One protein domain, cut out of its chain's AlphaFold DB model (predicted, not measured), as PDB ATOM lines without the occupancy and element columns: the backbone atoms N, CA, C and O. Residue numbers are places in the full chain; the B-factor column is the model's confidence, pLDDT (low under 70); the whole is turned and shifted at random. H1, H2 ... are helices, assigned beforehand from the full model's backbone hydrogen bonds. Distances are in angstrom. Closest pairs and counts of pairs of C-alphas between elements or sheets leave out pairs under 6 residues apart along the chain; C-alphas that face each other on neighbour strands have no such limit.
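What this domain is: This is residues 65 to 267 of the 268 residues of an uncharacterized protein of Proteus sp (UniProt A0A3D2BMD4). The long helix H2 runs through the middle of a body of helices, with H3 and H4 beside it in an up-and-down bundle, while H5 packs at a slant on residues 108 to 119 of H2 and the first part of H8, residues 232 to 239, packs on residues 97 to 104 of H2, from where H8 runs away from H2 at a steep angle. H1 packs on H8, which lies between H1 and H5; the short H6 and H7 sit at the end of the body where H2 begins, and residues 252 to 267, mostly H8, stick out as an arm. The printed part has 203 residues with eight named helices, H1 to H8 in chain order, and no named strand; its class is all helix. It is compact, with a radius of gyration of the C-alphas of 19.2 A and spans of 57 by 52 by 31 A.

Where its parts are: H1, residues 65 to 87, begins at C-alpha 65 (27.195, -47.448, -15.432) and is 32.6 A long. H2 is residues 94 to 119, 38.5 A, with a kink of 27 degrees near residue 105. H3 is residues 126 to 141, 22.1 A, and H4 residues 150 to 168, 27.2 A. H5, residues 172 to 198, is 38.3 A long and begins at C-alpha 172 (18.521, -32.042, -32.811). H6 is residues 210 to 215 and H7 residues 218 to 221. H8, residues 232 to 265, is the longest, 48.9 A, with a kink of 28 degrees near residue 246; it ends at C-alpha 265 (19.004, -39.141, 3.034).

How they stand to each other: H2 is the hub, touching four helices. H2, H3 and H4 form a bundle, helices side by side, up and down, each running against the one before. H2 and H3 are a hairpin at a shallow tilt of 13 degrees, closest at the C-alphas of Met 117 and Val 126, 5.8 A. H3 and H4 are a hairpin at 17 degrees, closest at the C-alphas of Asn 141 and Ile 151, 5.4 A. H2 touches H4 at the C-alphas of Ala 118 and Gly 166, 6.5 A. With residues 108 to 119 alone H2 touches H5, opposite ways at a tilt of 37 degrees, only just steep; the closest C-alphas, of Val 115 and Ser 182, are 5.0 A apart. H8 touches H2 at a steep tilt of 60 degrees, with residues 232 to 239 alone, closest at the C-alphas of Thr 101 and Gly 235, 5.5 A. H8 touches H5 at the C-alphas of Ser 192 and Phe 242, 5.6 A, and H1 at those of Ile 79 and Thr 240, 5.8 A. H1 and H5 are apart. H7 is close to but not clearly touching H2, with the C-alphas of Val 94 and Tyr 218 6.2 A apart, and likewise H6, with those of Leu 213 and Leu 219 7.3 A apart. Every O i to N i+4 pair is within hydrogen-bond range in H1, H4, H5 and H6, against 20 of 22 in H2, 9 of 12 in H3 and 29 of 30 in H8; H7 is too short for such a pair.

The domain as a whole: The two C-alphas farthest apart, of Tyr 220 and Lys 267, are 65.2 A apart. The printed part has no cut, and the link from H5 to H6 is long. Residues 65 to 71 of H1 stand free, as do residues 252 to 267. The mean pLDDT of the printed part is 89.3; residues 266 to 267 are under 70.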
ATOM      1  N   ILE A  65      26.312 -47.703 -16.582       74.69
ATOM      2  CA  ILE A  65      27.195 -47.448 -15.432       74.69
ATOM      3  C   ILE A  65      28.550 -48.120 -15.643       74.69
ATOM      4  O   ILE A  65      29.575 -47.486 -15.412       74.69
ATOM      5  N   PHE A  66      28.555 -49.374 -16.095       77.19
ATOM      6  CA  PHE A  66      29.784 -50.117 -16.349       77.19
ATOM      7  C   PHE A  66      30.667 -49.415 -17.385       77.19
ATOM      8  O   PHE A  66      31.831 -49.155 -17.098       77.19
ATOM      9  N   PHE A  67      30.111 -49.033 -18.540       77.81
ATOM     10  CA  PHE A  67      30.865 -48.300 -19.562       77.81
ATOM     11  C   PHE A  67      31.363 -46.946 -19.053       77.81
ATOM     12  O   PHE A  67      32.531 -46.624 -19.223       77.81
ATOM     13  N   SER A  68      30.526 -46.198 -18.330       73.69
ATOM     14  CA  SER A  68      30.952 -44.926 -17.739       73.69
ATOM     15  C   SER A  68      32.082 -45.089 -16.715       73.69
ATOM     16  O   SER A  68      32.925 -44.201 -16.602       73.69
ATOM     17  N   LEU A  69      32.093 -46.182 -15.946       79.12
ATOM     18  CA  LEU A  69      33.169 -46.487 -15.002       79.12
ATOM     19  C   LEU A  69      34.440 -46.910 -15.739       79.12
ATOM     20  O   LEU A  69      35.530 -46.494 -15.357       79.12
ATOM     21  N   PHE A  70      34.295 -47.715 -16.789       80.12
ATOM     22  CA  PHE A  70      35.400 -48.151 -17.632       80.12
ATOM     23  C   PHE A  70      36.098 -46.961 -18.300       80.12
ATOM     24  O   PHE A  70      37.321 -46.862 -18.225       80.12
ATOM     25  N   ASP A  71      35.340 -46.019 -18.862       77.62
ATOM     26  CA  ASP A  71      35.886 -44.795 -19.461       77.62
ATOM     27  C   ASP A  71      36.672 -43.976 -18.428       77.62
ATOM     28  O   ASP A  71      37.804 -43.557 -18.674       77.62
ATOM     29  N   TYR A  72      36.111 -43.813 -17.224       83.00
ATOM     30  CA  TYR A  72      36.760 -43.089 -16.131       83.00
ATOM     31  C   TYR A  72      38.046 -43.776 -15.652       83.00
ATOM     32  O   TYR A  72      39.068 -43.117 -15.455       83.00
ATOM     33  N   ALA A  73      38.013 -45.099 -15.485       85.56
ATOM     34  CA  ALA A  73      39.171 -45.890 -15.085       85.56
ATOM     35  C   ALA A  73      40.272 -45.853 -16.153       85.56
ATOM     36  O   ALA A  73      41.443 -45.701 -15.814       85.56
ATOM     37  N   THR A  74      39.898 -45.924 -17.430       85.06
ATOM     38  CA  THR A  74      40.836 -45.854 -18.556       85.06
ATOM     39  C   THR A  74      41.490 -44.478 -18.630       85.06
ATOM     40  O   THR A  74      42.707 -44.387 -18.766       85.06
ATOM     41  N   GLN A  75      40.718 -43.400 -18.458       89.81
ATOM     42  CA  GLN A  75      41.259 -42.042 -18.429       89.81
ATOM     43  C   GLN A  75      42.189 -41.818 -17.231       89.81
ATOM     44  O   GLN A  75      43.258 -41.233 -17.389       89.81
ATOM     45  N   PHE A  76      41.821 -42.321 -16.049       92.38
ATOM     46  CA  PHE A  76      42.694 -42.292 -14.877       92.38
ATOM     47  C   PHE A  76      43.999 -43.054 -15.121       92.38
ATOM     48  O   PHE A  76      45.073 -42.520 -14.857       92.38
ATOM     49  N   LEU A  77      43.912 -44.278 -15.651       93.19
ATOM     50  CA  LEU A  77      45.073 -45.107 -15.965       93.19
ATOM     51  C   LEU A  77      45.985 -44.402 -16.966       93.19
ATOM     52  O   LEU A  77      47.199 -44.405 -16.788       93.19
ATOM     53  N   TYR A  78      45.408 -43.749 -17.974       91.75
ATOM     54  CA  TYR A  78      46.169 -42.996 -18.957       91.75
ATOM     55  C   TYR A  78      46.906 -41.804 -18.330       91.75
ATOM     56  O   TYR A  78      48.104 -41.650 -18.536       91.75
ATOM     57  N   ILE A  79      46.239 -41.013 -17.481       95.25
ATOM     58  CA  ILE A  79      46.884 -39.918 -16.734       95.25
ATOM     59  C   ILE A  79      48.000 -40.456 -15.830       95.25
ATOM     60  O   ILE A  79      49.105 -39.916 -15.823       95.25
ATOM     61  N   ALA A  80      47.731 -41.530 -15.085       95.88
ATOM     62  CA  ALA A  80      48.711 -42.159 -14.207       95.88
ATOM     63  C   ALA A  80      49.924 -42.665 -14.996       95.88
ATOM     64  O   ALA A  80      51.056 -42.477 -14.555       95.88
ATOM     65  N   PHE A  81      49.704 -43.240 -16.178       95.88
ATOM     66  CA  PHE A  81      50.770 -43.676 -17.071       95.88
ATOM     67  C   PHE A  81      51.647 -42.500 -17.515       95.88
ATOM     68  O   PHE A  81      52.862 -42.573 -17.357       95.88
ATOM     69  N   ILE A  82      51.050 -41.389 -17.963       96.56
ATOM     70  CA  ILE A  82      51.799 -40.185 -18.366       96.56
ATOM     71  C   ILE A  82      52.641 -39.649 -17.207       96.56
ATOM     72  O   ILE A  82      53.833 -39.400 -17.373       96.56
ATOM     73  N   ILE A  83      52.044 -39.503 -16.021       96.69
ATOM     74  CA  ILE A  83      52.748 -39.012 -14.829       96.69
ATOM     75  C   ILE A  83      53.886 -39.964 -14.442       96.69
ATOM     76  O   ILE A  83      54.970 -39.506 -14.091       96.69
ATOM     77  N   THR A  84      53.668 -41.278 -14.541       96.94
ATOM     78  CA  THR A  84      54.695 -42.278 -14.220       96.94
ATOM     79  C   THR A  84      55.860 -42.206 -15.205       96.94
ATOM     80  O   THR A  84      57.003 -42.184 -14.766       96.94
ATOM     81  N   VAL A  85      55.599 -42.087 -16.511       96.69
ATOM     82  CA  VAL A  85      56.657 -41.889 -17.521       96.69
ATOM     83  C   VAL A  85      57.404 -40.574 -17.284       96.69
ATOM     84  O   VAL A  85      58.612 -40.502 -17.487       96.69
ATOM     85  N   TRP A  86      56.711 -39.532 -16.828       97.38
ATOM     86  CA  TRP A  86      57.313 -38.222 -16.597       97.38
ATOM     87  C   TRP A  86      58.194 -38.183 -15.336       97.38
ATOM     88  O   TRP A  86      59.278 -37.601 -15.366       97.38
ATOM     89  N   TRP A  87      57.771 -38.806 -14.232       97.19
ATOM     90  CA  TRP A  87      58.514 -38.785 -12.961       97.19
ATOM     91  C   TRP A  87      59.489 -39.949 -12.788       97.19
ATOM     92  O   TRP A  87      60.505 -39.781 -12.120       97.19
ATOM     93  N   PHE A  88      59.203 -41.102 -13.391       96.56
ATOM     94  CA  PHE A  88      59.991 -42.329 -13.265       96.56
ATOM     95  C   PHE A  88      60.322 -42.916 -14.651       96.56
ATOM     96  O   PHE A  88      59.948 -44.056 -14.947       96.56
ATOM     97  N   PRO A  89      61.005 -42.154 -15.532       96.06
ATOM     98  CA  PRO A  89      61.286 -42.594 -16.898       96.06
ATOM     99  C   PRO A  89      62.220 -43.808 -16.968       96.06
ATOM    100  O   PRO A  89      62.170 -44.540 -17.948       96.06
ATOM    101  N   GLU A  90      63.002 -44.079 -15.917       94.06
ATOM    102  CA  GLU A  90      63.927 -45.222 -15.797       94.06
ATOM    103  C   GLU A  90      63.262 -46.588 -16.023       94.06
ATOM    104  O   GLU A  90      63.918 -47.550 -16.421       94.06
ATOM    105  N   HIS A  91      61.953 -46.689 -15.788       94.00
ATOM    106  CA  HIS A  91      61.187 -47.918 -15.996       94.00
ATOM    107  C   HIS A  91      60.690 -48.098 -17.437       94.00
ATOM    108  O   HIS A  91      60.011 -49.084 -17.734       94.00
ATOM    109  N   PHE A  92      61.006 -47.163 -18.334       95.06
ATOM    110  CA  PHE A  92      60.503 -47.134 -19.699       95.06
ATOM    111  C   PHE A  92      61.640 -47.002 -20.709       95.06
ATOM    112  O   PHE A  92      62.700 -46.444 -20.440       95.06
ATOM    113  N   SER A  93      61.416 -47.520 -21.915       94.38
ATOM    114  CA  SER A  93      62.362 -47.358 -23.014       94.38
ATOM    115  C   SER A  93      62.271 -45.954 -23.622       94.38
ATOM    116  O   SER A  93      61.227 -45.294 -23.570       94.38
ATOM    117  N   VAL A  94      63.346 -45.534 -24.298       94.75
ATOM    118  CA  VAL A  94      63.369 -44.314 -25.132       94.75
ATOM    119  C   VAL A  94      62.200 -44.299 -26.120       94.75
ATOM    120  O   VAL A  94      61.525 -43.281 -26.267       94.75
ATOM    121  N   GLN A  95      61.915 -45.455 -26.729       94.12
ATOM    122  CA  GLN A  95      60.784 -45.655 -27.631       94.12
ATOM    123  C   GLN A  95      59.451 -45.294 -26.967       94.12
ATOM    124  O   GLN A  95      58.660 -44.578 -27.573       94.12
ATOM    125  N   THR A  96      59.196 -45.724 -25.728       93.69
ATOM    126  CA  THR A  96      57.947 -45.405 -25.017       93.69
ATOM    127  C   THR A  96      57.809 -43.908 -24.749       93.69
ATOM    128  O   THR A  96      56.755 -43.334 -25.027       93.69
ATOM    129  N   ILE A  97      58.868 -43.259 -24.256       95.06
ATOM    130  CA  ILE A  97      58.873 -41.814 -23.953       95.06
ATOM    131  C   ILE A  97      58.591 -41.002 -25.226       95.06
ATOM    132  O   ILE A  97      57.754 -40.093 -25.244       95.06
ATOM    133  N   TYR A  98      59.276 -41.353 -26.314       95.00
ATOM    134  CA  TYR A  98      59.128 -40.687 -27.600       95.00
ATOM    135  C   TYR A  98      57.756 -40.961 -28.244       95.00
ATOM    136  O   TYR A  98      57.055 -40.016 -28.610       95.00
ATOM    137  N   ASN A  99      57.306 -42.218 -28.302       93.94
ATOM    138  CA  ASN A  99      56.006 -42.576 -28.883       93.94
ATOM    139  C   ASN A  99      54.837 -41.932 -28.130       93.94
ATOM    140  O   ASN A  99      53.857 -41.528 -28.757       93.94
ATOM    141  N   LEU A 100      54.943 -41.778 -26.807       93.56
ATOM    142  CA  LEU A 100      53.943 -41.056 -26.021       93.56
ATOM    143  C   LEU A 100      53.877 -39.570 -26.418       93.56
ATOM    144  O   LEU A 100      52.792 -39.011 -26.569       93.56
ATOM    145  N   THR A 101      55.028 -38.954 -26.694       93.50
ATOM    146  CA  THR A 101      55.120 -37.567 -27.181       93.50
ATOM    147  C   THR A 101      54.517 -37.410 -28.586       93.50
ATOM    148  O   THR A 101      53.809 -36.434 -28.852       93.50
ATOM    149  N   VAL A 102      54.725 -38.394 -29.472       93.44
ATOM    150  CA  VAL A 102      54.079 -38.471 -30.799       93.44
ATOM    151  C   VAL A 102      52.562 -38.646 -30.672       93.44
ATOM    152  O   VAL A 102      51.807 -38.018 -31.414       93.44
ATOM    153  N   LEU A 103      52.087 -39.442 -29.710       92.56
ATOM    154  CA  LEU A 103      50.656 -39.643 -29.468       92.56
ATOM    155  C   LEU A 103      49.966 -38.327 -29.069       92.56
ATOM    156  O   LEU A 103      48.891 -38.016 -29.576       92.56
ATOM    157  N   PHE A 104      50.613 -37.489 -28.260       92.81
ATOM    158  CA  PHE A 104      50.096 -36.153 -27.944       92.81
ATOM    159  C   PHE A 104      49.988 -35.234 -29.164       92.81
ATOM    160  O   PHE A 104      49.036 -34.461 -29.265       92.81
ATOM    161  N   LEU A 105      50.917 -35.343 -30.120       90.75
ATOM    162  CA  LEU A 105      50.798 -34.650 -31.403       90.75
ATOM    163  C   LEU A 105      49.632 -35.216 -32.226       90.75
ATOM    164  O   LEU A 105      48.879 -34.455 -32.833       90.75
ATOM    165  N   PHE A 106      49.440 -36.536 -32.220       92.50
ATOM    166  CA  PHE A 106      48.306 -37.170 -32.891       92.50
ATOM    167  C   PHE A 106      46.955 -36.705 -32.333       92.50
ATOM    168  O   PHE A 106      45.993 -36.540 -33.086       92.50
ATOM    169  N   GLU A 107      46.891 -36.415 -31.034       91.94
ATOM    170  CA  GLU A 107      45.685 -35.919 -30.376       91.94
ATOM    171  C   GLU A 107      45.161 -34.628 -31.026       91.94
ATOM    172  O   GLU A 107      43.950 -34.469 -31.160       91.94
ATOM    173  N   PHE A 108      46.038 -33.759 -31.551       90.81
ATOM    174  CA  PHE A 108      45.625 -32.597 -32.352       90.81
ATOM    175  C   PHE A 108      44.721 -33.019 -33.516       90.81
ATOM    176  O   PHE A 108      43.639 -32.464 -33.714       90.81
ATOM    177  N   ILE A 109      45.119 -34.043 -34.267       91.88
ATOM    178  CA  ILE A 109      44.342 -34.560 -35.395       91.88
ATOM    179  C   ILE A 109      43.026 -35.166 -34.898       91.88
ATOM    180  O   ILE A 109      41.962 -34.930 -35.487       91.88
ATOM    181  N   LEU A 110      43.064 -35.908 -33.790       91.88
ATOM    182  CA  LEU A 110      41.888 -36.561 -33.221       91.88
ATOM    183  C   LEU A 110      40.841 -35.568 -32.710       91.88
ATOM    184  O   LEU A 110      39.661 -35.742 -33.029       91.88
ATOM    185  N   VAL A 111      41.210 -34.533 -31.957       91.88
ATOM    186  CA  VAL A 111      40.222 -33.592 -31.397       91.88
ATOM    187  C   VAL A 111      39.539 -32.767 -32.490       91.88
ATOM    188  O   VAL A 111      38.316 -32.616 -32.478       91.88
ATOM    189  N   HIS A 112      40.296 -32.314 -33.494       90.44
ATOM    190  CA  HIS A 112      39.746 -31.523 -34.597       90.44
ATOM    191  C   HIS A 112      38.860 -32.377 -35.497       90.44
ATOM    192  O   HIS A 112      37.727 -31.991 -35.788       90.44
ATOM    193  N   SER A 113      39.325 -33.575 -35.872       90.44
ATOM    194  CA  SER A 113      38.490 -34.521 -36.622       90.44
ATOM    195  C   SER A 113      37.199 -34.860 -35.880       90.44
ATOM    196  O   SER A 113      36.165 -35.024 -36.522       90.44
ATOM    197  N   GLY A 114      37.220 -34.886 -34.543       88.56
ATOM    198  CA  GLY A 114      36.033 -35.088 -33.716       88.56
ATOM    199  C   GLY A 114      34.973 -34.016 -33.946       88.56
ATOM    200  O   GLY A 114      33.820 -34.349 -34.217       88.56
ATOM    201  N   VAL A 115      35.363 -32.738 -33.936       90.81
ATOM    202  CA  VAL A 115      34.440 -31.619 -34.196       90.81
ATOM    203  C   VAL A 115      33.868 -31.678 -35.605       90.81
ATOM    204  O   VAL A 115      32.653 -31.563 -35.771       90.81
ATOM    205  N   PHE A 116      34.709 -31.892 -36.620       90.62
ATOM    206  CA  PHE A 116      34.230 -31.961 -38.000       90.62
ATOM    207  C   PHE A 116      33.310 -33.167 -38.221       90.62
ATOM    208  O   PHE A 116      32.239 -33.020 -38.808       90.62
ATOM    209  N   MET A 117      33.658 -34.344 -37.698       88.19
ATOM    210  CA  MET A 117      32.798 -35.528 -37.792       88.19
ATOM    211  C   MET A 117      31.486 -35.350 -37.022       88.19
ATOM    212  O   MET A 117      30.445 -35.775 -37.515       88.19
ATOM    213  N   ALA A 118      31.500 -34.680 -35.866       87.31
ATOM    214  CA  ALA A 118      30.280 -34.353 -35.132       87.31
ATOM    215  C   ALA A 118      29.389 -33.388 -35.934       87.31
ATOM    216  O   ALA A 118      28.200 -33.661 -36.106       87.31
ATOM    217  N   ALA A 119      29.969 -32.319 -36.492       88.50
ATOM    218  CA  ALA A 119      29.259 -31.307 -37.277       88.50
ATOM    219  C   ALA A 119      28.645 -31.877 -38.566       88.50
ATOM    220  O   ALA A 119      27.521 -31.535 -38.930       88.50
ATOM    221  N   PHE A 120      29.361 -32.782 -39.231       88.12
ATOM    222  CA  PHE A 120      28.943 -33.392 -40.493       88.12
ATOM    223  C   PHE A 120      28.314 -34.781 -40.330       88.12
ATOM    224  O   PHE A 120      28.047 -35.434 -41.338       88.12
ATOM    225  N   SER A 121      28.016 -35.219 -39.100       84.69
ATOM    226  CA  SER A 121      27.545 -36.583 -38.787       84.69
ATOM    227  C   SER A 121      26.282 -37.010 -39.546       84.69
ATOM    228  O   SER A 121      26.105 -38.186 -39.845       84.69
ATOM    229  N   ARG A 122      25.421 -36.057 -39.924       82.31
ATOM    230  CA  ARG A 122      24.186 -36.301 -40.698       82.31
ATOM    231  C   ARG A 122      24.358 -36.219 -42.211       82.31
ATOM    232  O   ARG A 122      23.390 -36.353 -42.956       82.31
ATOM    233  N   THR A 123      25.569 -35.954 -42.676       85.12
ATOM    234  CA  THR A 123      25.872 -35.770 -44.093       85.12
ATOM    235  C   THR A 123      26.783 -36.889 -44.573       85.12
ATOM    236  O   THR A 123      27.641 -37.373 -43.840       85.12
ATOM    237  N   LYS A 124      26.665 -37.264 -45.851       85.88
ATOM    238  CA  LYS A 124      27.592 -38.229 -46.469       85.88
ATOM    239  C   LYS A 124      29.036 -37.706 -46.532       85.88
ATOM    240  O   LYS A 124      29.950 -38.488 -46.767       85.88
ATOM    241  N   PHE A 125      29.247 -36.410 -46.284       86.94
ATOM    242  CA  PHE A 125      30.565 -35.782 -46.238       86.94
ATOM    243  C   PHE A 125      31.469 -36.369 -45.144       86.94
ATOM    244  O   PHE A 125      32.686 -36.363 -45.301       86.94
ATOM    245  N   VAL A 126      30.899 -36.966 -44.087       85.94
ATOM    246  CA  VAL A 126      31.684 -37.649 -43.046       85.94
ATOM    247  C   VAL A 126      32.609 -38.728 -43.624       85.94
ATOM    248  O   VAL A 126      33.743 -38.857 -43.171       85.94
ATOM    249  N   PHE A 127      32.194 -39.431 -44.685       88.31
ATOM    250  CA  PHE A 127      33.018 -40.454 -45.337       88.31
ATOM    251  C   PHE A 127      34.202 -39.877 -46.109       88.31
ATOM    252  O   PHE A 127      35.202 -40.567 -46.259       88.31
ATOM    253  N   ALA A 128      34.118 -38.625 -46.565       90.19
ATOM    254  CA  ALA A 128      35.245 -37.935 -47.189       90.19
ATOM    255  C   ALA A 128      36.277 -37.479 -46.143       90.19
ATOM    256  O   ALA A 128      37.470 -37.446 -46.431       90.19
ATOM    257  N   LEU A 129      35.845 -37.190 -44.911       89.19
ATOM    258  CA  LEU A 129      36.750 -36.833 -43.814       89.19
ATOM    259  C   LEU A 129      37.625 -38.013 -43.365       89.19
ATOM    260  O   LEU A 129      38.758 -37.796 -42.949       89.19
ATOM    261  N   ILE A 130      37.136 -39.253 -43.481       90.56
ATOM    262  CA  ILE A 130      37.880 -40.461 -43.083       90.56
ATOM    263  C   ILE A 130      39.220 -40.599 -43.831       90.56
ATOM    264  O   ILE A 130      40.243 -40.718 -43.159       90.56
ATOM    265  N   PRO A 131      39.289 -40.587 -45.177       92.31
ATOM    266  CA  PRO A 131      40.568 -40.674 -45.873       92.31
ATOM    267  C   PRO A 131      41.429 -39.422 -45.665       92.31
ATOM    268  O   PRO A 131      42.642 -39.552 -45.551       92.31
ATOM    269  N   ILE A 132      40.831 -38.229 -45.535       91.94
ATOM    270  CA  ILE A 132      41.578 -36.987 -45.268       91.94
ATOM    271  C   ILE A 132      42.346 -37.098 -43.945       91.94
ATOM    272  O   ILE A 132      43.557 -36.898 -43.913       91.94
ATOM    273  N   TYR A 133      41.668 -37.480 -42.860       91.69
ATOM    274  CA  TYR A 133      42.316 -37.707 -41.566       91.69
ATOM    275  C   TYR A 133      43.166 -38.985 -41.530       91.69
ATOM    276  O   TYR A 133      44.135 -39.063 -40.773       91.69
ATOM    277  N   GLY A 134      42.876 -39.947 -42.408       92.38
ATOM    278  CA  GLY A 134      43.707 -41.125 -42.638       92.38
ATOM    279  C   GLY A 134      45.096 -40.769 -43.167       92.38
ATOM    280  O   GLY A 134      46.076 -41.349 -42.712       92.38
ATOM    281  N   ILE A 135      45.219 -39.764 -44.040       94.06
ATOM    282  CA  ILE A 135      46.528 -39.286 -44.521       94.06
ATOM    283  C   ILE A 135      47.365 -38.745 -43.356       94.06
ATOM    284  O   ILE A 135      48.515 -39.141 -43.191       94.06
ATOM    285  N   PHE A 136      46.781 -37.897 -42.502       92.56
ATOM    286  CA  PHE A 136      47.473 -37.406 -41.305       92.56
ATOM    287  C   PHE A 136      47.869 -38.552 -40.367       92.56
ATOM    288  O   PHE A 136      48.968 -38.549 -39.827       92.56
ATOM    289  N   THR A 137      47.007 -39.558 -40.224       92.75
ATOM    290  CA  THR A 137      47.288 -40.761 -39.426       92.75
ATOM    291  C   THR A 137      48.492 -41.526 -39.969       92.75
ATOM    292  O   THR A 137      49.360 -41.902 -39.192       92.75
ATOM    293  N   LEU A 138      48.595 -41.715 -41.289       93.38
ATOM    294  CA  LEU A 138      49.752 -42.367 -41.911       93.38
ATOM    295  C   LEU A 138      51.042 -41.569 -41.700       93.38
ATOM    296  O   LEU A 138      52.072 -42.151 -41.362       93.38
ATOM    297  N   ILE A 139      50.975 -40.242 -41.843       92.94
ATOM    298  CA  ILE A 139      52.121 -39.355 -41.605       92.94
ATOM    299  C   ILE A 139      52.594 -39.483 -40.153       92.94
ATOM    300  O   ILE A 139      53.775 -39.721 -39.914       92.94
ATOM    301  N   ILE A 140      51.688 -39.391 -39.177       92.44
ATOM    302  CA  ILE A 140      52.057 -39.496 -37.760       92.44
ATOM    303  C   ILE A 140      52.506 -40.919 -37.390       92.44
ATOM    304  O   ILE A 140      53.453 -41.075 -36.627       92.44
ATOM    305  N   ASN A 141      51.906 -41.964 -37.967       92.44
ATOM    306  CA  ASN A 141      52.350 -43.344 -37.749       92.44
ATOM    307  C   ASN A 141      53.786 -43.561 -38.242       92.44
ATOM    308  O   ASN A 141      54.532 -44.290 -37.606       92.44
ATOM    309  N   SER A 142      54.206 -42.887 -39.320       90.94
ATOM    310  CA  SER A 142      55.602 -42.953 -39.786       90.94
ATOM    311  C   SER A 142      56.607 -42.296 -38.831       90.94
ATOM    312  O   SER A 142      57.805 -42.531 -38.951       90.94
ATOM    313  N   MET A 143      56.131 -41.482 -37.880       91.62
ATOM    314  CA  MET A 143      56.977 -40.880 -36.852       91.62
ATOM    315  C   MET A 143      57.203 -41.803 -35.661       91.62
ATOM    316  O   MET A 143      58.113 -41.511 -34.896       91.62
ATOM    317  N   ILE A 144      56.398 -42.854 -35.469       91.62
ATOM    318  CA  ILE A 144      56.526 -43.779 -34.336       91.62
ATOM    319  C   ILE A 144      57.801 -44.616 -34.454       91.62
ATOM    320  O   ILE A 144      58.170 -45.088 -35.526       91.62
ATOM    321  N   MET A 145      58.459 -44.826 -33.317       89.12
ATOM    322  CA  MET A 145      59.525 -45.808 -33.182       89.12
ATOM    323  C   MET A 145      58.931 -47.215 -33.040       89.12
ATOM    324  O   MET A 145      58.063 -47.445 -32.190       89.12
ATOM    325  N   GLY A 146      59.455 -48.152 -33.829       83.81
ATOM    326  CA  GLY A 146      59.011 -49.545 -33.895       83.81
ATOM    327  C   GLY A 146      58.109 -49.828 -35.099       83.81
ATOM    328  O   GLY A 146      57.647 -48.921 -35.779       83.81
ATOM    329  N   GLU A 147      57.853 -51.109 -35.363       72.81
ATOM    330  CA  GLU A 147      57.010 -51.557 -36.489       72.81
ATOM    331  C   GLU A 147      55.507 -51.575 -36.146       72.81
ATOM    332  O   GLU A 147      54.670 -52.091 -36.889       72.81
ATOM    333  N   GLU A 148      55.145 -51.029 -34.988       75.62
ATOM    334  CA  GLU A 148      53.790 -51.083 -34.468       75.62
ATOM    335  C   GLU A 148      52.903 -50.023 -35.126       75.62
ATOM    336  O   GLU A 148      53.094 -48.820 -34.961       75.62
ATOM    337  N   ASN A 149      51.848 -50.467 -35.809       85.19
ATOM    338  CA  ASN A 149      50.841 -49.594 -36.423       85.19
ATOM    339  C   ASN A 149      49.829 -49.037 -35.402       85.19
ATOM    340  O   ASN A 149      48.621 -48.987 -35.660       85.19
ATOM    341  N   LEU A 150      50.310 -48.654 -34.215       83.69
ATOM    342  CA  LEU A 150      49.493 -48.248 -33.071       83.69
ATOM    343  C   LEU A 150      48.561 -47.077 -33.419       83.69
ATOM    344  O   LEU A 150      47.373 -47.117 -33.099       83.69
ATOM    345  N   ILE A 151      49.077 -46.058 -34.111       87.25
ATOM    346  CA  ILE A 151      48.322 -44.843 -34.464       87.25
ATOM    347  C   ILE A 151      47.219 -45.163 -35.469       87.25
ATOM    348  O   ILE A 151      46.107 -44.652 -35.343       87.25
ATOM    349  N   ILE A 152      47.488 -46.062 -36.420       89.12
ATOM    350  CA  ILE A 152      46.495 -46.514 -37.401       89.12
ATOM    351  C   ILE A 152      45.355 -47.265 -36.708       89.12
ATOM    352  O   ILE A 152      44.184 -46.980 -36.974       89.12
ATOM    353  N   TRP A 153      45.671 -48.189 -35.796       88.94
ATOM    354  CA  TRP A 153      44.651 -48.921 -35.042       88.94
ATOM    355  C   TRP A 153      43.833 -48.000 -34.137       88.94
ATOM    356  O   TRP A 153      42.601 -48.067 -34.150       88.94
ATOM    357  N   LEU A 154      44.497 -47.098 -33.409       87.00
ATOM    358  CA  LEU A 154      43.837 -46.115 -32.552       87.00
ATOM    359  C   LEU A 154      42.890 -45.222 -33.363       87.00
ATOM    360  O   LEU A 154      41.726 -45.048 -32.997       87.00
ATOM    361  N   TYR A 155      43.357 -44.719 -34.506       90.69
ATOM    362  CA  TYR A 155      42.542 -43.945 -35.436       90.69
ATOM    363  C   TYR A 155      41.308 -44.718 -35.904       90.69
ATOM    364  O   TYR A 155      40.193 -44.197 -35.829       90.69
ATOM    365  N   ALA A 156      41.490 -45.962 -36.356       89.62
ATOM    366  CA  ALA A 156      40.404 -46.789 -36.873       89.62
ATOM    367  C   ALA A 156      39.308 -47.012 -35.822       89.62
ATOM    368  O   ALA A 156      38.126 -46.819 -36.119       89.62
ATOM    369  N   VAL A 157      39.693 -47.345 -34.586       89.44
ATOM    370  CA  VAL A 157      38.753 -47.543 -33.471       89.44
ATOM    371  C   VAL A 157      38.000 -46.252 -33.150       89.44
ATOM    372  O   VAL A 157      36.772 -46.262 -33.036       89.44
ATOM    373  N   ILE A 158      38.707 -45.123 -33.054       87.75
ATOM    374  CA  ILE A 158      38.095 -43.830 -32.722       87.75
ATOM    375  C   ILE A 158      37.127 -43.381 -33.818       87.75
ATOM    376  O   ILE A 158      36.006 -42.958 -33.522       87.75
ATOM    377  N   VAL A 159      37.527 -43.478 -35.086       88.44
ATOM    378  CA  VAL A 159      36.677 -43.093 -36.218       88.44
ATOM    379  C   VAL A 159      35.464 -44.005 -36.330       88.44
ATOM    380  O   VAL A 159      34.355 -43.496 -36.499       88.44
ATOM    381  N   ALA A 160      35.628 -45.319 -36.160       86.56
ATOM    382  CA  ALA A 160      34.502 -46.249 -36.129       86.56
ATOM    383  C   ALA A 160      33.502 -45.870 -35.025       86.56
ATOM    384  O   ALA A 160      32.309 -45.725 -35.301       86.56
ATOM    385  N   ASN A 161      33.987 -45.611 -33.805       85.38
ATOM    386  CA  ASN A 161      33.141 -45.190 -32.688       85.38
ATOM    387  C   ASN A 161      32.392 -43.876 -32.988       85.38
ATOM    388  O   ASN A 161      31.201 -43.753 -32.705       85.38
ATOM    389  N   ARG A 162      33.054 -42.904 -33.625       86.25
ATOM    390  CA  ARG A 162      32.442 -41.615 -34.000       86.25
ATOM    391  C   ARG A 162      31.380 -41.749 -35.081       86.25
ATOM    392  O   ARG A 162      30.356 -41.076 -34.998       86.25
ATOM    393  N   ILE A 163      31.603 -42.605 -36.074       84.62
ATOM    394  CA  ILE A 163      30.618 -42.875 -37.124       84.62
ATOM    395  C   ILE A 163      29.388 -43.545 -36.509       84.62
ATOM    396  O   ILE A 163      28.268 -43.080 -36.725       84.62
ATOM    397  N   ILE A 164      29.591 -44.583 -35.688       81.81
ATOM    398  CA  ILE A 164      28.506 -45.286 -34.991       81.81
ATOM    399  C   ILE A 164      27.716 -44.306 -34.111       81.81
ATOM    400  O   ILE A 164      26.493 -44.226 -34.235       81.81
ATOM    401  N   GLY A 165      28.403 -43.510 -33.288       74.69
ATOM    402  CA  GLY A 165      27.772 -42.500 -32.437       74.69
ATOM    403  C   GLY A 165      27.039 -41.419 -33.237       74.69
ATOM    404  O   GLY A 165      25.920 -41.049 -32.892       74.69
ATOM    405  N   GLY A 166      27.611 -40.963 -34.354       78.38
ATOM    406  CA  GLY A 166      26.986 -39.995 -35.256       78.38
ATOM    407  C   GLY A 166      25.669 -40.493 -35.858       78.38
ATOM    408  O   GLY A 166      24.699 -39.738 -35.904       78.38
ATOM    409  N   TYR A 167      25.598 -41.769 -36.249       76.38
ATOM    410  CA  TYR A 167      24.367 -42.386 -36.762       76.38
ATOM    411  C   TYR A 167      23.309 -42.653 -35.684       76.38
ATOM    412  O   TYR A 167      22.116 -42.703 -35.991       76.38
ATOM    413  N   GLN A 168      23.720 -42.830 -34.426       76.25
ATOM    414  CA  GLN A 168      22.801 -43.051 -33.305       76.25
ATOM    415  C   GLN A 168      22.082 -41.772 -32.852       76.25
ATOM    416  O   GLN A 168      21.010 -41.859 -32.254       76.25
ATOM    417  N   VAL A 169      22.628 -40.595 -33.170       75.50
ATOM    418  CA  VAL A 169      22.044 -39.290 -32.837       75.50
ATOM    419  C   VAL A 169      20.841 -38.993 -33.739       75.50
ATOM    420  O   VAL A 169      20.983 -38.586 -34.896       75.50
ATOM    421  N   LYS A 170      19.629 -39.158 -33.198       76.00
ATOM    422  CA  LYS A 170      18.376 -38.981 -33.957       76.00
ATOM    423  C   LYS A 170      17.762 -37.598 -33.767       76.00
ATOM    424  O   LYS A 170      17.103 -37.094 -34.674       76.00
ATOM    425  N   THR A 171      17.994 -36.959 -32.621       83.62
ATOM    426  CA  THR A 171      17.366 -35.673 -32.278       83.62
ATOM    427  C   THR A 171      18.305 -34.483 -32.491       83.62
ATOM    428  O   THR A 171      19.530 -34.610 -32.460       83.62
ATOM    429  N   GLN A 172      17.743 -33.291 -32.728       80.62
ATOM    430  CA  GLN A 172      18.521 -32.042 -32.811       80.62
ATOM    431  C   GLN A 172      19.242 -31.720 -31.496       80.62
ATOM    432  O   GLN A 172      20.354 -31.202 -31.518       80.62
ATOM    433  N   GLU A 173      18.640 -32.077 -30.365       82.31
ATOM    434  CA  GLU A 173      19.224 -31.862 -29.044       82.31
ATOM    435  C   GLU A 173      20.465 -32.737 -28.814       82.31
ATOM    436  O   GLU A 173      21.512 -32.228 -28.414       82.31
ATOM    437  N   GLU A 174      20.390 -34.037 -29.112       81.44
ATOM    438  CA  GLU A 174      21.538 -34.953 -29.013       81.44
ATOM    439  C   GLU A 174      22.678 -34.536 -29.948       81.44
ATOM    440  O   GLU A 174      23.848 -34.607 -29.572       81.44
ATOM    441  N   PHE A 175      22.340 -34.041 -31.140       83.69
ATOM    442  CA  PHE A 175      23.319 -33.504 -32.084       83.69
ATOM    443  C   PHE A 175      24.017 -32.264 -31.531       83.69
ATOM    444  O   PHE A 175      25.247 -32.209 -31.524       83.69
ATOM    445  N   GLY A 176      23.247 -31.307 -31.007       85.06
ATOM    446  CA  GLY A 176      23.790 -30.109 -30.372       85.06
ATOM    447  C   GLY A 176      24.694 -30.444 -29.184       85.06
ATOM    448  O   GLY A 176      25.779 -29.878 -29.065       85.06
ATOM    449  N   LYS A 177      24.302 -31.414 -28.347       85.94
ATOM    450  CA  LYS A 177      25.126 -31.903 -27.230       85.94
ATOM    451  C   LYS A 177      26.431 -32.531 -27.716       85.94
ATOM    452  O   LYS A 177      27.487 -32.174 -27.207       85.94
ATOM    453  N   ASN A 178      26.383 -33.426 -28.704       85.31
ATOM    454  CA  ASN A 178      27.580 -34.079 -29.240       85.31
ATOM    455  C   ASN A 178      28.564 -33.070 -29.865       85.31
ATOM    456  O   ASN A 178      29.773 -33.121 -29.620       85.31
ATOM    457  N   LEU A 179      28.036 -32.105 -30.624       88.69
ATOM    458  CA  LEU A 179      28.830 -31.022 -31.197       88.69
ATOM    459  C   LEU A 179      29.455 -30.143 -30.105       88.69
ATOM    460  O   LEU A 179      30.640 -29.826 -30.184       88.69
ATOM    461  N   LEU A 180      28.687 -29.798 -29.067       89.50
ATOM    462  CA  LEU A 180      29.178 -29.016 -27.933       89.50
ATOM    463  C   LEU A 180      30.289 -29.752 -27.174       89.50
ATOM    464  O   LEU A 180      31.317 -29.144 -26.891       89.50
ATOM    465  N   TYR A 181      30.125 -31.046 -26.882       86.88
ATOM    466  CA  TYR A 181      31.170 -31.843 -26.228       86.88
ATOM    467  C   TYR A 181      32.456 -31.882 -27.057       86.88
ATOM    468  O   TYR A 181      33.540 -31.669 -26.517       86.88
ATOM    469  N   SER A 182      32.335 -32.076 -28.371       89.50
ATOM    470  CA  SER A 182      33.487 -32.060 -29.279       89.50
ATOM    471  C   SER A 182      34.169 -30.686 -29.299       89.50
ATOM    472  O   SER A 182      35.394 -30.599 -29.247       89.50
ATOM    473  N   ALA A 183      33.391 -29.599 -29.320       92.19
ATOM    474  CA  ALA A 183      33.922 -28.239 -29.283       92.19
ATOM    475  C   ALA A 183      34.631 -27.928 -27.954       92.19
ATOM    476  O   ALA A 183      35.713 -27.343 -27.959       92.19
ATOM    477  N   LEU A 184      34.066 -28.360 -26.821       92.62
ATOM    478  CA  LEU A 184      34.700 -28.227 -25.506       92.62
ATOM    479  C   LEU A 184      36.025 -28.994 -25.431       92.62
ATOM    480  O   LEU A 184      36.971 -28.489 -24.831       92.62
ATOM    481  N   LEU A 185      36.120 -30.166 -26.067       91.88
ATOM    482  CA  LEU A 185      37.369 -30.929 -26.143       91.88
ATOM    483  C   LEU A 185      38.453 -30.166 -26.921       91.88
ATOM    484  O   LEU A 185      39.592 -30.104 -26.468       91.88
ATOM    485  N   VAL A 186      38.100 -29.530 -28.043       94.56
ATOM    486  CA  VAL A 186      39.037 -28.680 -28.804       94.56
ATOM    487  C   VAL A 186      39.438 -27.436 -28.013       94.56
ATOM    488  O   VAL A 186      40.605 -27.059 -28.017       94.56
ATOM    489  N   ILE A 187      38.512 -26.813 -27.282       95.06
ATOM    490  CA  ILE A 187      38.845 -25.687 -26.397       95.06
ATOM    491  C   ILE A 187      39.803 -26.141 -25.290       95.06
ATOM    492  O   ILE A 187      40.787 -25.455 -25.033       95.06
ATOM    493  N   ASN A 188      39.559 -27.297 -24.670       95.25
ATOM    494  CA  ASN A 188      40.448 -27.881 -23.665       95.25
ATOM    495  C   ASN A 188      41.835 -28.198 -24.240       95.25
ATOM    496  O   ASN A 188      42.843 -27.919 -23.593       95.25
ATOM    497  N   PHE A 189      41.887 -28.728 -25.465       95.00
ATOM    498  CA  PHE A 189      43.132 -28.943 -26.198       95.00
ATOM    499  C   PHE A 189      43.898 -27.627 -26.359       95.00
ATOM    500  O   PHE A 189      45.055 -27.540 -25.956       95.00
ATOM    501  N   MET A 190      43.245 -26.584 -26.887       95.12
ATOM    502  CA  MET A 190      43.884 -25.284 -27.115       95.12
ATOM    503  C   MET A 190      44.346 -24.659 -25.806       95.12
ATOM    504  O   MET A 190      45.477 -24.196 -25.706       95.12
ATOM    505  N   PHE A 191      43.497 -24.697 -24.782       95.81
ATOM    506  CA  PHE A 191      43.833 -24.214 -23.453       95.81
ATOM    507  C   PHE A 191      45.061 -24.930 -22.882       95.81
ATOM    508  O   PHE A 191      45.976 -24.265 -22.404       95.81
ATOM    509  N   SER A 192      45.113 -26.260 -22.971       95.94
ATOM    510  CA  SER A 192      46.236 -27.059 -22.464       95.94
ATOM    511  C   SER A 192      47.519 -26.768 -23.239       95.94
ATOM    512  O   SER A 192      48.551 -26.497 -22.630       95.94
ATOM    513  N   LEU A 193      47.445 -26.744 -24.575       93.38
ATOM    514  CA  LEU A 193      48.584 -26.452 -25.441       93.38
ATOM    515  C   LEU A 193      49.155 -25.056 -25.158       93.38
ATOM    516  O   LEU A 193      50.340 -24.927 -24.865       93.38
ATOM    517  N   PHE A 194      48.321 -24.013 -25.182       94.38
ATOM    518  CA  PHE A 194      48.786 -22.651 -24.917       94.38
ATOM    519  C   PHE A 194      49.285 -22.475 -23.483       94.38
ATOM    520  O   PHE A 194      50.277 -21.779 -23.282       94.38
ATOM    521  N   SER A 195      48.652 -23.118 -22.498       95.12
ATOM    522  CA  SER A 195      49.109 -23.052 -21.105       95.12
ATOM    523  C   SER A 195      50.521 -23.602 -20.964       95.12
ATOM    524  O   SER A 195      51.366 -22.942 -20.367       95.12
ATOM    525  N   VAL A 196      50.802 -24.766 -21.558       94.19
ATOM    526  CA  VAL A 196      52.136 -25.374 -21.505       94.19
ATOM    527  C   VAL A 196      53.158 -24.564 -22.288       94.19
ATOM    528  O   VAL A 196      54.253 -24.352 -21.786       94.19
ATOM    529  N   LEU A 197      52.815 -24.059 -23.475       91.44
ATOM    530  CA  LEU A 197      53.750 -23.262 -24.276       91.44
ATOM    531  C   LEU A 197      54.107 -21.928 -23.602       91.44
ATOM    532  O   LEU A 197      55.271 -21.535 -23.589       91.44
ATOM    533  N   ILE A 198      53.125 -21.233 -23.020       94.31
ATOM    534  CA  ILE A 198      53.348 -19.947 -22.341       94.31
ATOM    535  C   ILE A 198      54.080 -20.156 -21.011       94.31
ATOM    536  O   ILE A 198      54.967 -19.376 -20.668       94.31
ATOM    537  N   LEU A 199      53.723 -21.202 -20.263       94.38
ATOM    538  CA  LEU A 199      54.276 -21.504 -18.940       94.38
ATOM    539  C   LEU A 199      55.371 -22.573 -18.987       94.38
ATOM    540  O   LEU A 199      55.649 -23.190 -17.963       94.38
ATOM    541  N   GLN A 200      56.016 -22.787 -20.138       91.88
ATOM    542  CA  GLN A 200      57.029 -23.839 -20.303       91.88
ATOM    543  C   GLN A 200      58.172 -23.721 -19.285       91.88
ATOM    544  O   GLN A 200      58.684 -24.722 -18.807       91.88
ATOM    545  N   PHE A 201      58.510 -22.494 -18.874       91.25
ATOM    546  CA  PHE A 201      59.531 -22.212 -17.860       91.25
ATOM    547  C   PHE A 201      59.148 -22.677 -16.443       91.25
ATOM    548  O   PHE A 201      60.012 -22.765 -15.576       91.25
ATOM    549  N   LEU A 202      57.860 -22.924 -16.189       94.19
ATOM    550  CA  LEU A 202      57.337 -23.425 -14.917       94.19
ATOM    551  C   LEU A 202      57.158 -24.950 -14.938       94.19
ATOM    552  O   LEU A 202      56.923 -25.551 -13.890       94.19
ATOM    553  N   VAL A 203      57.238 -25.579 -16.114       94.38
ATOM    554  CA  VAL A 203      57.053 -27.023 -16.246       94.38
ATOM    555  C   VAL A 203      58.266 -27.733 -15.637       94.38
ATOM    556  O   VAL A 203      59.386 -27.540 -16.104       94.38
ATOM    557  N   PRO A 204      58.080 -28.563 -14.598       94.44
ATOM    558  CA  PRO A 204      59.184 -29.310 -14.016       94.44
ATOM    559  C   PRO A 204      59.667 -30.401 -14.980       94.44
ATOM    560  O   PRO A 204      58.877 -31.061 -15.654       94.44
ATOM    561  N   TYR A 205      60.972 -30.660 -14.983       94.88
ATOM    562  CA  TYR A 205      61.539 -31.768 -15.755       94.88
ATOM    563  C   TYR A 205      61.037 -33.140 -15.273       94.88
ATOM    564  O   TYR A 205      60.948 -34.073 -16.069       94.88
ATOM    565  N   GLY A 206      60.661 -33.267 -13.994       94.56
ATOM    566  CA  GLY A 206      60.369 -34.568 -13.392       94.56
ATOM    567  C   GLY A 206      61.639 -35.421 -13.383       94.56
ATOM    568  O   GLY A 206      62.690 -34.936 -12.967       94.56
ATOM    569  N   GLY A 207      61.552 -36.652 -13.886       94.06
ATOM    570  CA  GLY A 207      62.717 -37.503 -14.149       94.06
ATOM    571  C   GLY A 207      63.326 -37.308 -15.545       94.06
ATOM    572  O   GLY A 207      64.402 -37.821 -15.824       94.06
ATOM    573  N   LEU A 208      62.669 -36.558 -16.438       95.44
ATOM    574  CA  LEU A 208      63.126 -36.303 -17.812       95.44
ATOM    575  C   LEU A 208      64.093 -35.106 -17.862       95.44
ATOM    576  O   LEU A 208      63.892 -34.160 -18.633       95.44
ATOM    577  N   THR A 209      65.114 -35.116 -17.002       95.62
ATOM    578  CA  THR A 209      66.113 -34.041 -16.945       95.62
ATOM    579  C   THR A 209      67.070 -34.107 -18.141       95.62
ATOM    580  O   THR A 209      67.245 -35.177 -18.733       95.62
ATOM    581  N   PRO A 210      67.716 -32.988 -18.517       94.75
ATOM    582  CA  PRO A 210      68.717 -32.990 -19.582       94.75
ATOM    583  C   PRO A 210      69.840 -34.014 -19.358       94.75
ATOM    584  O   PRO A 210      70.295 -34.639 -20.314       94.75
ATOM    585  N   GLU A 211      70.254 -34.225 -18.106       95.00
ATOM    586  CA  GLU A 211      71.286 -35.198 -17.733       95.00
ATOM    587  C   GLU A 211      70.834 -36.629 -18.030       95.00
ATOM    588  O   GLU A 211      71.552 -37.365 -18.707       95.00
ATOM    589  N   TYR A 212      69.624 -36.996 -17.597       96.00
ATOM    590  CA  TYR A 212      69.052 -38.319 -17.846       96.00
ATOM    591  C   TYR A 212      68.854 -38.583 -19.345       96.00
ATOM    592  O   TYR A 212      69.211 -39.645 -19.854       96.00
ATOM    593  N   LEU A 213      68.340 -37.596 -20.091       95.81
ATOM    594  CA  LEU A 213      68.154 -37.719 -21.541       95.81
ATOM    595  C   LEU A 213      69.485 -37.923 -22.281       95.81
ATOM    596  O   LEU A 213      69.526 -38.647 -23.279       95.81
ATOM    597  N   ASN A 214      70.567 -37.312 -21.797       96.31
ATOM    598  CA  ASN A 214      71.904 -37.522 -22.340       96.31
ATOM    599  C   ASN A 214      72.457 -38.912 -21.979       96.31
ATOM    600  O   ASN A 214      73.012 -39.583 -22.844       96.31
ATOM    601  N   GLU A 215      72.255 -39.376 -20.741       96.19
ATOM    602  CA  GLU A 215      72.680 -40.707 -20.279       96.19
ATOM    603  C   GLU A 215      72.087 -41.835 -21.135       96.19
ATOM    604  O   GLU A 215      72.805 -42.730 -21.586       96.19
ATOM    605  N   ILE A 216      70.790 -41.756 -21.440       95.19
ATOM    606  CA  ILE A 216      70.104 -42.755 -22.275       95.19
ATOM    607  C   ILE A 216      70.293 -42.524 -23.784       95.19
ATOM    608  O   ILE A 216      69.661 -43.206 -24.590       95.19
ATOM    609  N   ASN A 217      71.135 -41.561 -24.183       94.62
ATOM    610  CA  ASN A 217      71.359 -41.148 -25.573       94.62
ATOM    611  C   ASN A 217      70.057 -40.824 -26.335       94.62
ATOM    612  O   ASN A 217      69.934 -41.103 -27.530       94.62
ATOM    613  N   TYR A 218      69.077 -40.219 -25.656       95.19
ATOM    614  CA  TYR A 218      67.730 -39.988 -26.182       95.19
ATOM    615  C   TYR A 218      67.745 -39.273 -27.539       95.19
ATOM    616  O   TYR A 218      67.183 -39.767 -28.514       95.19
ATOM    617  N   LEU A 219      68.452 -38.141 -27.624       93.12
ATOM    618  CA  LEU A 219      68.500 -37.309 -28.830       93.12
ATOM    619  C   LEU A 219      69.177 -37.991 -30.022       93.12
ATOM    620  O   LEU A 219      68.967 -37.550 -31.141       93.12
ATOM    621  N   TYR A 220      69.978 -39.034 -29.809       93.38
ATOM    622  CA  TYR A 220      70.577 -39.800 -30.902       93.38
ATOM    623  C   TYR A 220      69.632 -40.891 -31.429       93.38
ATOM    624  O   TYR A 220      69.724 -41.297 -32.584       93.38
ATOM    625  N   LEU A 221      68.728 -41.378 -30.576       93.62
ATOM    626  CA  LEU A 221      67.872 -42.528 -30.864       93.62
ATOM    627  C   LEU A 221      66.508 -42.147 -31.450       93.62
ATOM    628  O   LEU A 221      65.881 -42.981 -32.106       93.62
ATOM    629  N   ILE A 222      66.023 -40.927 -31.207       94.44
ATOM    630  CA  ILE A 222      64.728 -40.487 -31.732       94.44
ATOM    631  C   ILE A 222      64.790 -40.216 -33.245       94.44
ATOM    632  O   ILE A 222      65.761 -39.638 -33.726       94.44
ATOM    633  N   PRO A 223      63.745 -40.573 -34.012       90.69
ATOM    634  CA  PRO A 223      63.737 -40.399 -35.465       90.69
ATOM    635  C   PRO A 223      63.402 -38.969 -35.912       90.69
ATOM    636  O   PRO A 223      63.675 -38.609 -37.054       90.69
ATOM    637  N   GLN A 224      62.771 -38.163 -35.055       91.12
ATOM    638  CA  GLN A 224      62.369 -36.791 -35.366       91.12
ATOM    639  C   GLN A 224      63.008 -35.816 -34.384       91.12
ATOM    640  O   GLN A 224      62.824 -35.941 -33.175       91.12
ATOM    641  N   HIS A 225      63.695 -34.805 -34.914       88.12
ATOM    642  CA  HIS A 225      64.301 -33.741 -34.120       88.12
ATOM    643  C   HIS A 225      63.516 -32.449 -34.317       88.12
ATOM    644  O   HIS A 225      63.465 -31.885 -35.410       88.12
ATOM    645  N   SER A 226      62.888 -31.984 -33.246       88.38
ATOM    646  CA  SER A 226      62.234 -30.681 -33.189       88.38
ATOM    647  C   SER A 226      62.309 -30.153 -31.765       88.38
ATOM    648  O   SER A 226      62.493 -30.928 -30.824       88.38
ATOM    649  N   ASP A 227      62.091 -28.851 -31.594       86.62
ATOM    650  CA  ASP A 227      62.024 -28.238 -30.264       86.62
ATOM    651  C   ASP A 227      60.967 -28.890 -29.369       86.62
ATOM    652  O   ASP A 227      61.077 -28.820 -28.159       86.62
ATOM    653  N   TYR A 228      59.959 -29.557 -29.936       88.69
ATOM    654  CA  TYR A 228      58.972 -30.300 -29.159       88.69
ATOM    655  C   TYR A 228      59.473 -31.695 -28.752       88.69
ATOM    656  O   TYR A 228      59.346 -32.080 -27.591       88.69
ATOM    657  N   PHE A 229      60.070 -32.452 -29.680       92.50
ATOM    658  CA  PHE A 229      60.536 -33.818 -29.398       92.50
ATOM    659  C   PHE A 229      61.798 -33.856 -28.536       92.50
ATOM    660  O   PHE A 229      61.997 -34.816 -27.800       92.50
ATOM    661  N   ASN A 230      62.622 -32.810 -28.572       93.44
ATOM    662  CA  ASN A 230      63.869 -32.755 -27.808       93.44
ATOM    663  C   ASN A 230      63.647 -32.550 -26.296       93.44
ATOM    664  O   ASN A 230      64.548 -32.812 -25.502       93.44
ATOM    665  N   VAL A 231      62.458 -32.092 -25.888       93.19
ATOM    666  CA  VAL A 231      62.096 -31.812 -24.488       93.19
ATOM    667  C   VAL A 231      60.786 -32.521 -24.115       93.19
ATOM    668  O   VAL A 231      59.753 -31.880 -23.905       93.19
ATOM    669  N   PRO A 232      60.804 -33.864 -23.982       94.62
ATOM    670  CA  PRO A 232      59.593 -34.673 -23.820       94.62
ATOM    671  C   PRO A 232      58.769 -34.332 -22.568       94.62
ATOM    672  O   PRO A 232      57.555 -34.528 -22.568       94.62
ATOM    673  N   HIS A 233      59.381 -33.763 -21.520       95.12
ATOM    674  CA  HIS A 233      58.673 -33.307 -20.314       95.12
ATOM    675  C   HIS A 233      57.565 -32.279 -20.618       95.12
ATOM    676  O   HIS A 233      56.522 -32.289 -19.964       95.12
ATOM    677  N   ILE A 234      57.740 -31.444 -21.651       94.38
ATOM    678  CA  ILE A 234      56.715 -30.498 -22.116       94.38
ATOM    679  C   ILE A 234      55.496 -31.263 -22.651       94.38
ATOM    680  O   ILE A 234      54.357 -30.950 -22.299       94.38
ATOM    681  N   GLY A 235      55.730 -32.308 -23.453       93.94
ATOM    682  CA  GLY A 235      54.681 -33.205 -23.937       93.94
ATOM    683  C   GLY A 235      53.935 -33.887 -22.790       93.94
ATOM    684  O   GLY A 235      52.704 -33.886 -22.770       93.94
ATOM    685  N   MET A 236      54.658 -34.394 -21.787       95.75
ATOM    686  CA  MET A 236      54.053 -35.033 -20.609       95.75
ATOM    687  C   MET A 236      53.180 -34.072 -19.792       95.75
ATOM    688  O   MET A 236      52.088 -34.446 -19.348       95.75
ATOM    689  N   ALA A 237      53.620 -32.823 -19.631       95.75
ATOM    690  CA  ALA A 237      52.841 -31.782 -18.970       95.75
ATOM    691  C   ALA A 237      51.556 -31.466 -19.738       95.75
ATOM    692  O   ALA A 237      50.473 -31.402 -19.147       95.75
ATOM    693  N   TYR A 238      51.666 -31.336 -21.062       95.50
ATOM    694  CA  TYR A 238      50.521 -31.145 -21.943       95.50
ATOM    695  C   TYR A 238      49.526 -32.303 -21.827       95.50
ATOM    696  O   TYR A 238      48.346 -32.057 -21.572       95.50
ATOM    697  N   GLY A 239      49.989 -33.551 -21.941       94.62
ATOM    698  CA  GLY A 239      49.138 -34.732 -21.821       94.62
ATOM    699  C   GLY A 239      48.427 -34.767 -20.468       94.62
ATOM    700  O   GLY A 239      47.205 -34.910 -20.398       94.62
ATOM    701  N   THR A 240      49.166 -34.528 -19.385       95.31
ATOM    702  CA  THR A 240      48.607 -34.501 -18.026       95.31
ATOM    703  C   THR A 240      47.501 -33.454 -17.878       95.31
ATOM    704  O   THR A 240      46.451 -33.758 -17.312       95.31
ATOM    705  N   LEU A 241      47.683 -32.241 -18.411       95.62
ATOM    706  CA  LEU A 241      46.644 -31.205 -18.390       95.62
ATOM    707  C   LEU A 241      45.451 -31.576 -19.272       95.62
ATOM    708  O   LEU A 241      44.305 -31.507 -18.820       95.62
ATOM    709  N   PHE A 242      45.717 -32.013 -20.503       95.12
ATOM    710  CA  PHE A 242      44.686 -32.301 -21.488       95.12
ATOM    711  C   PHE A 242      43.732 -33.402 -21.012       95.12
ATOM    712  O   PHE A 242      42.516 -33.217 -21.079       95.12
ATOM    713  N   TYR A 243      44.251 -34.504 -20.461       93.75
ATOM    714  CA  TYR A 243      43.413 -35.573 -19.909       93.75
ATOM    715  C   TYR A 243      42.965 -35.291 -18.468       93.75
ATOM    716  O   TYR A 243      41.876 -35.720 -18.074       93.75
ATOM    717  N   GLY A 244      43.745 -34.539 -17.687       94.62
ATOM    718  CA  GLY A 244      43.451 -34.225 -16.288       94.62
ATOM    719  C   GLY A 244      42.278 -33.265 -16.098       94.62
ATOM    720  O   GLY A 244      41.444 -33.494 -15.222       94.62
ATOM    721  N   ILE A 245      42.153 -32.226 -16.929       93.44
ATOM    722  CA  ILE A 245      41.066 -31.240 -16.802       93.44
ATOM    723  C   ILE A 245      39.681 -31.900 -16.953       93.44
ATOM    724  O   ILE A 245      38.854 -31.744 -16.046       93.44
ATOM    725  N   PRO A 246      39.388 -32.678 -18.019       90.31
ATOM    726  CA  PRO A 246      38.107 -33.369 -18.138       90.31
ATOM    727  C   PRO A 246      37.873 -34.366 -16.999       90.31
ATOM    728  O   PRO A 246      36.754 -34.456 -16.492       90.31
ATOM    729  N   PHE A 247      38.921 -35.066 -16.553       91.25
ATOM    730  CA  PHE A 247      38.838 -36.014 -15.444       91.25
ATOM    731  C   PHE A 247      38.403 -35.336 -14.136       91.25
ATOM    732  O   PHE A 247      37.434 -35.768 -13.509       91.25
ATOM    733  N   ILE A 248      39.046 -34.226 -13.759       90.75
ATOM    734  CA  ILE A 248      38.709 -33.456 -12.551       90.75
ATOM    735  C   ILE A 248      37.293 -32.874 -12.655       90.75
ATOM    736  O   ILE A 248      36.512 -32.949 -11.700       90.75
ATOM    737  N   CYS A 249      36.919 -32.328 -13.815       87.19
ATOM    738  CA  CYS A 249      35.563 -31.835 -14.059       87.19
ATOM    739  C   CYS A 249      34.513 -32.937 -13.847       87.19
ATOM    740  O   CYS A 249      33.517 -32.725 -13.152       87.19
ATOM    741  N   MET A 250      34.742 -34.139 -14.376       83.12
ATOM    742  CA  MET A 250      33.831 -35.265 -14.169       83.12
ATOM    743  C   MET A 250      33.797 -35.724 -12.707       83.12
ATOM    744  O   MET A 250      32.710 -35.894 -12.147       83.12
ATOM    745  N   ALA A 251      34.957 -35.865 -12.064       85.25
ATOM    746  CA  ALA A 251      35.064 -36.280 -10.666       85.25
ATOM    747  C   ALA A 251      34.314 -35.319  -9.728       85.25
ATOM    748  O   ALA A 251      33.514 -35.743  -8.891       85.25
ATOM    749  N   THR A 252      34.499 -34.009  -9.906       85.00
ATOM    750  CA  THR A 252      33.835 -32.982  -9.087       85.00
ATOM    751  C   THR A 252      32.313 -32.995  -9.250       85.00
ATOM    752  O   THR A 252      31.588 -32.877  -8.255       85.00
ATOM    753  N   ILE A 253      31.802 -33.205 -10.469       83.25
ATOM    754  CA  ILE A 253      30.360 -33.347 -10.723       83.25
ATOM    755  C   ILE A 253      29.803 -34.582 -10.002       83.25
ATOM    756  O   ILE A 253      28.780 -34.480  -9.315       83.25
ATOM    757  N   GLN A 254      30.475 -35.733 -10.102       79.19
ATOM    758  CA  GLN A 254      30.035 -36.966  -9.443       79.19
ATOM    759  C   GLN A 254      30.034 -36.840  -7.915       79.19
ATOM    760  O   GLN A 254      29.025 -37.158  -7.276       79.19
ATOM    761  N   ILE A 255      31.104 -36.294  -7.329       81.31
ATOM    762  CA  ILE A 255      31.205 -36.055  -5.881       81.31
ATOM    763  C   ILE A 255      30.060 -35.153  -5.407       81.31
ATOM    764  O   ILE A 255      29.394 -35.457  -4.414       81.31
ATOM    765  N   LYS A 256      29.758 -34.076  -6.146       82.44
ATOM    766  CA  LYS A 256      28.657 -33.159  -5.812       82.44
ATOM    767  C   LYS A 256      27.290 -33.851  -5.850       82.44
ATOM    768  O   LYS A 256      26.446 -33.580  -4.989       82.44
ATOM    769  N   MET A 257      27.056 -34.748  -6.811       77.44
ATOM    770  CA  MET A 257      25.816 -35.531  -6.887       77.44
ATOM    771  C   MET A 257      25.677 -36.505  -5.712       77.44
ATOM    772  O   MET A 257      24.611 -36.558  -5.089       77.44
ATOM    773  N   ILE A 258      26.748 -37.229  -5.372       80.31
ATOM    774  CA  ILE A 258      26.774 -38.163  -4.236       80.31
ATOM    775  C   ILE A 258      26.535 -37.407  -2.926       80.31
ATOM    776  O   ILE A 258      25.655 -37.784  -2.150       80.31
ATOM    777  N   TYR A 259      27.230 -36.286  -2.722       80.56
ATOM    778  CA  TYR A 259      27.050 -35.427  -1.552       80.56
ATOM    779  C   TYR A 259      25.601 -34.937  -1.411       80.56
ATOM    780  O   TYR A 259      25.017 -35.010  -0.328       80.56
ATOM    781  N   LYS A 260      24.970 -34.496  -2.510       81.62
ATOM    782  CA  LYS A 260      23.557 -34.081  -2.509       81.62
ATOM    783  C   LYS A 260      22.628 -35.233  -2.103       81.62
ATOM    784  O   LYS A 260      21.699 -35.006  -1.330       81.62
ATOM    785  N   LYS A 261      22.877 -36.451  -2.596       79.38
ATOM    786  CA  LYS A 261      22.075 -37.646  -2.281       79.38
ATOM    787  C   LYS A 261      22.216 -38.058  -0.812       79.38
ATOM    788  O   LYS A 261      21.206 -38.307  -0.158       79.38
ATOM    789  N   LEU A 262      23.437 -38.044  -0.277       80.62
ATOM    790  CA  LEU A 262      23.706 -38.318   1.140       80.62
ATOM    791  C   LEU A 262      23.053 -37.271   2.052       80.62
ATOM    792  O   LEU A 262      22.371 -37.631   3.006       80.62
ATOM    793  N   ARG A 263      23.164 -35.978   1.718       81.38
ATOM    794  CA  ARG A 263      22.528 -34.890   2.482       81.38
ATOM    795  C   ARG A 263      20.999 -34.990   2.504       81.38
ATOM    796  O   ARG A 263      20.386 -34.603   3.493       81.38
ATOM    797  N   LEU A 264      20.383 -35.463   1.420       75.56
ATOM    798  CA  LEU A 264      18.934 -35.684   1.345       75.56
ATOM    799  C   LEU A 264      18.489 -36.894   2.175       75.56
ATOM    800  O   LEU A 264      17.443 -36.821   2.812       75.56
ATOM    801  N   ASN A 265      19.284 -37.966   2.206       71.69
ATOM    802  CA  ASN A 265      19.004 -39.141   3.034       71.69
ATOM    803  C   ASN A 265      19.215 -38.883   4.532       71.69
ATOM    804  O   ASN A 265      18.514 -39.477   5.331       71.69
ATOM    805  N   LEU A 266      20.125 -37.978   4.910       66.88
ATOM    806  CA  LEU A 266      20.344 -37.565   6.307       66.88
ATOM    807  C   LEU A 266      19.274 -36.592   6.845       66.88
ATOM    808  O   LEU A 266      19.279 -36.275   8.028       66.88
ATOM    809  N   LYS A 267      18.402 -36.063   5.976       63.12
ATOM    810  CA  LYS A 267      17.281 -35.178   6.344       63.12
ATOM    811  C   LYS A 267      15.924 -35.897   6.387       63.12
ATOM    812  O   LYS A 267      14.914 -35.231   6.607       63.12
TER     813      LYS A 267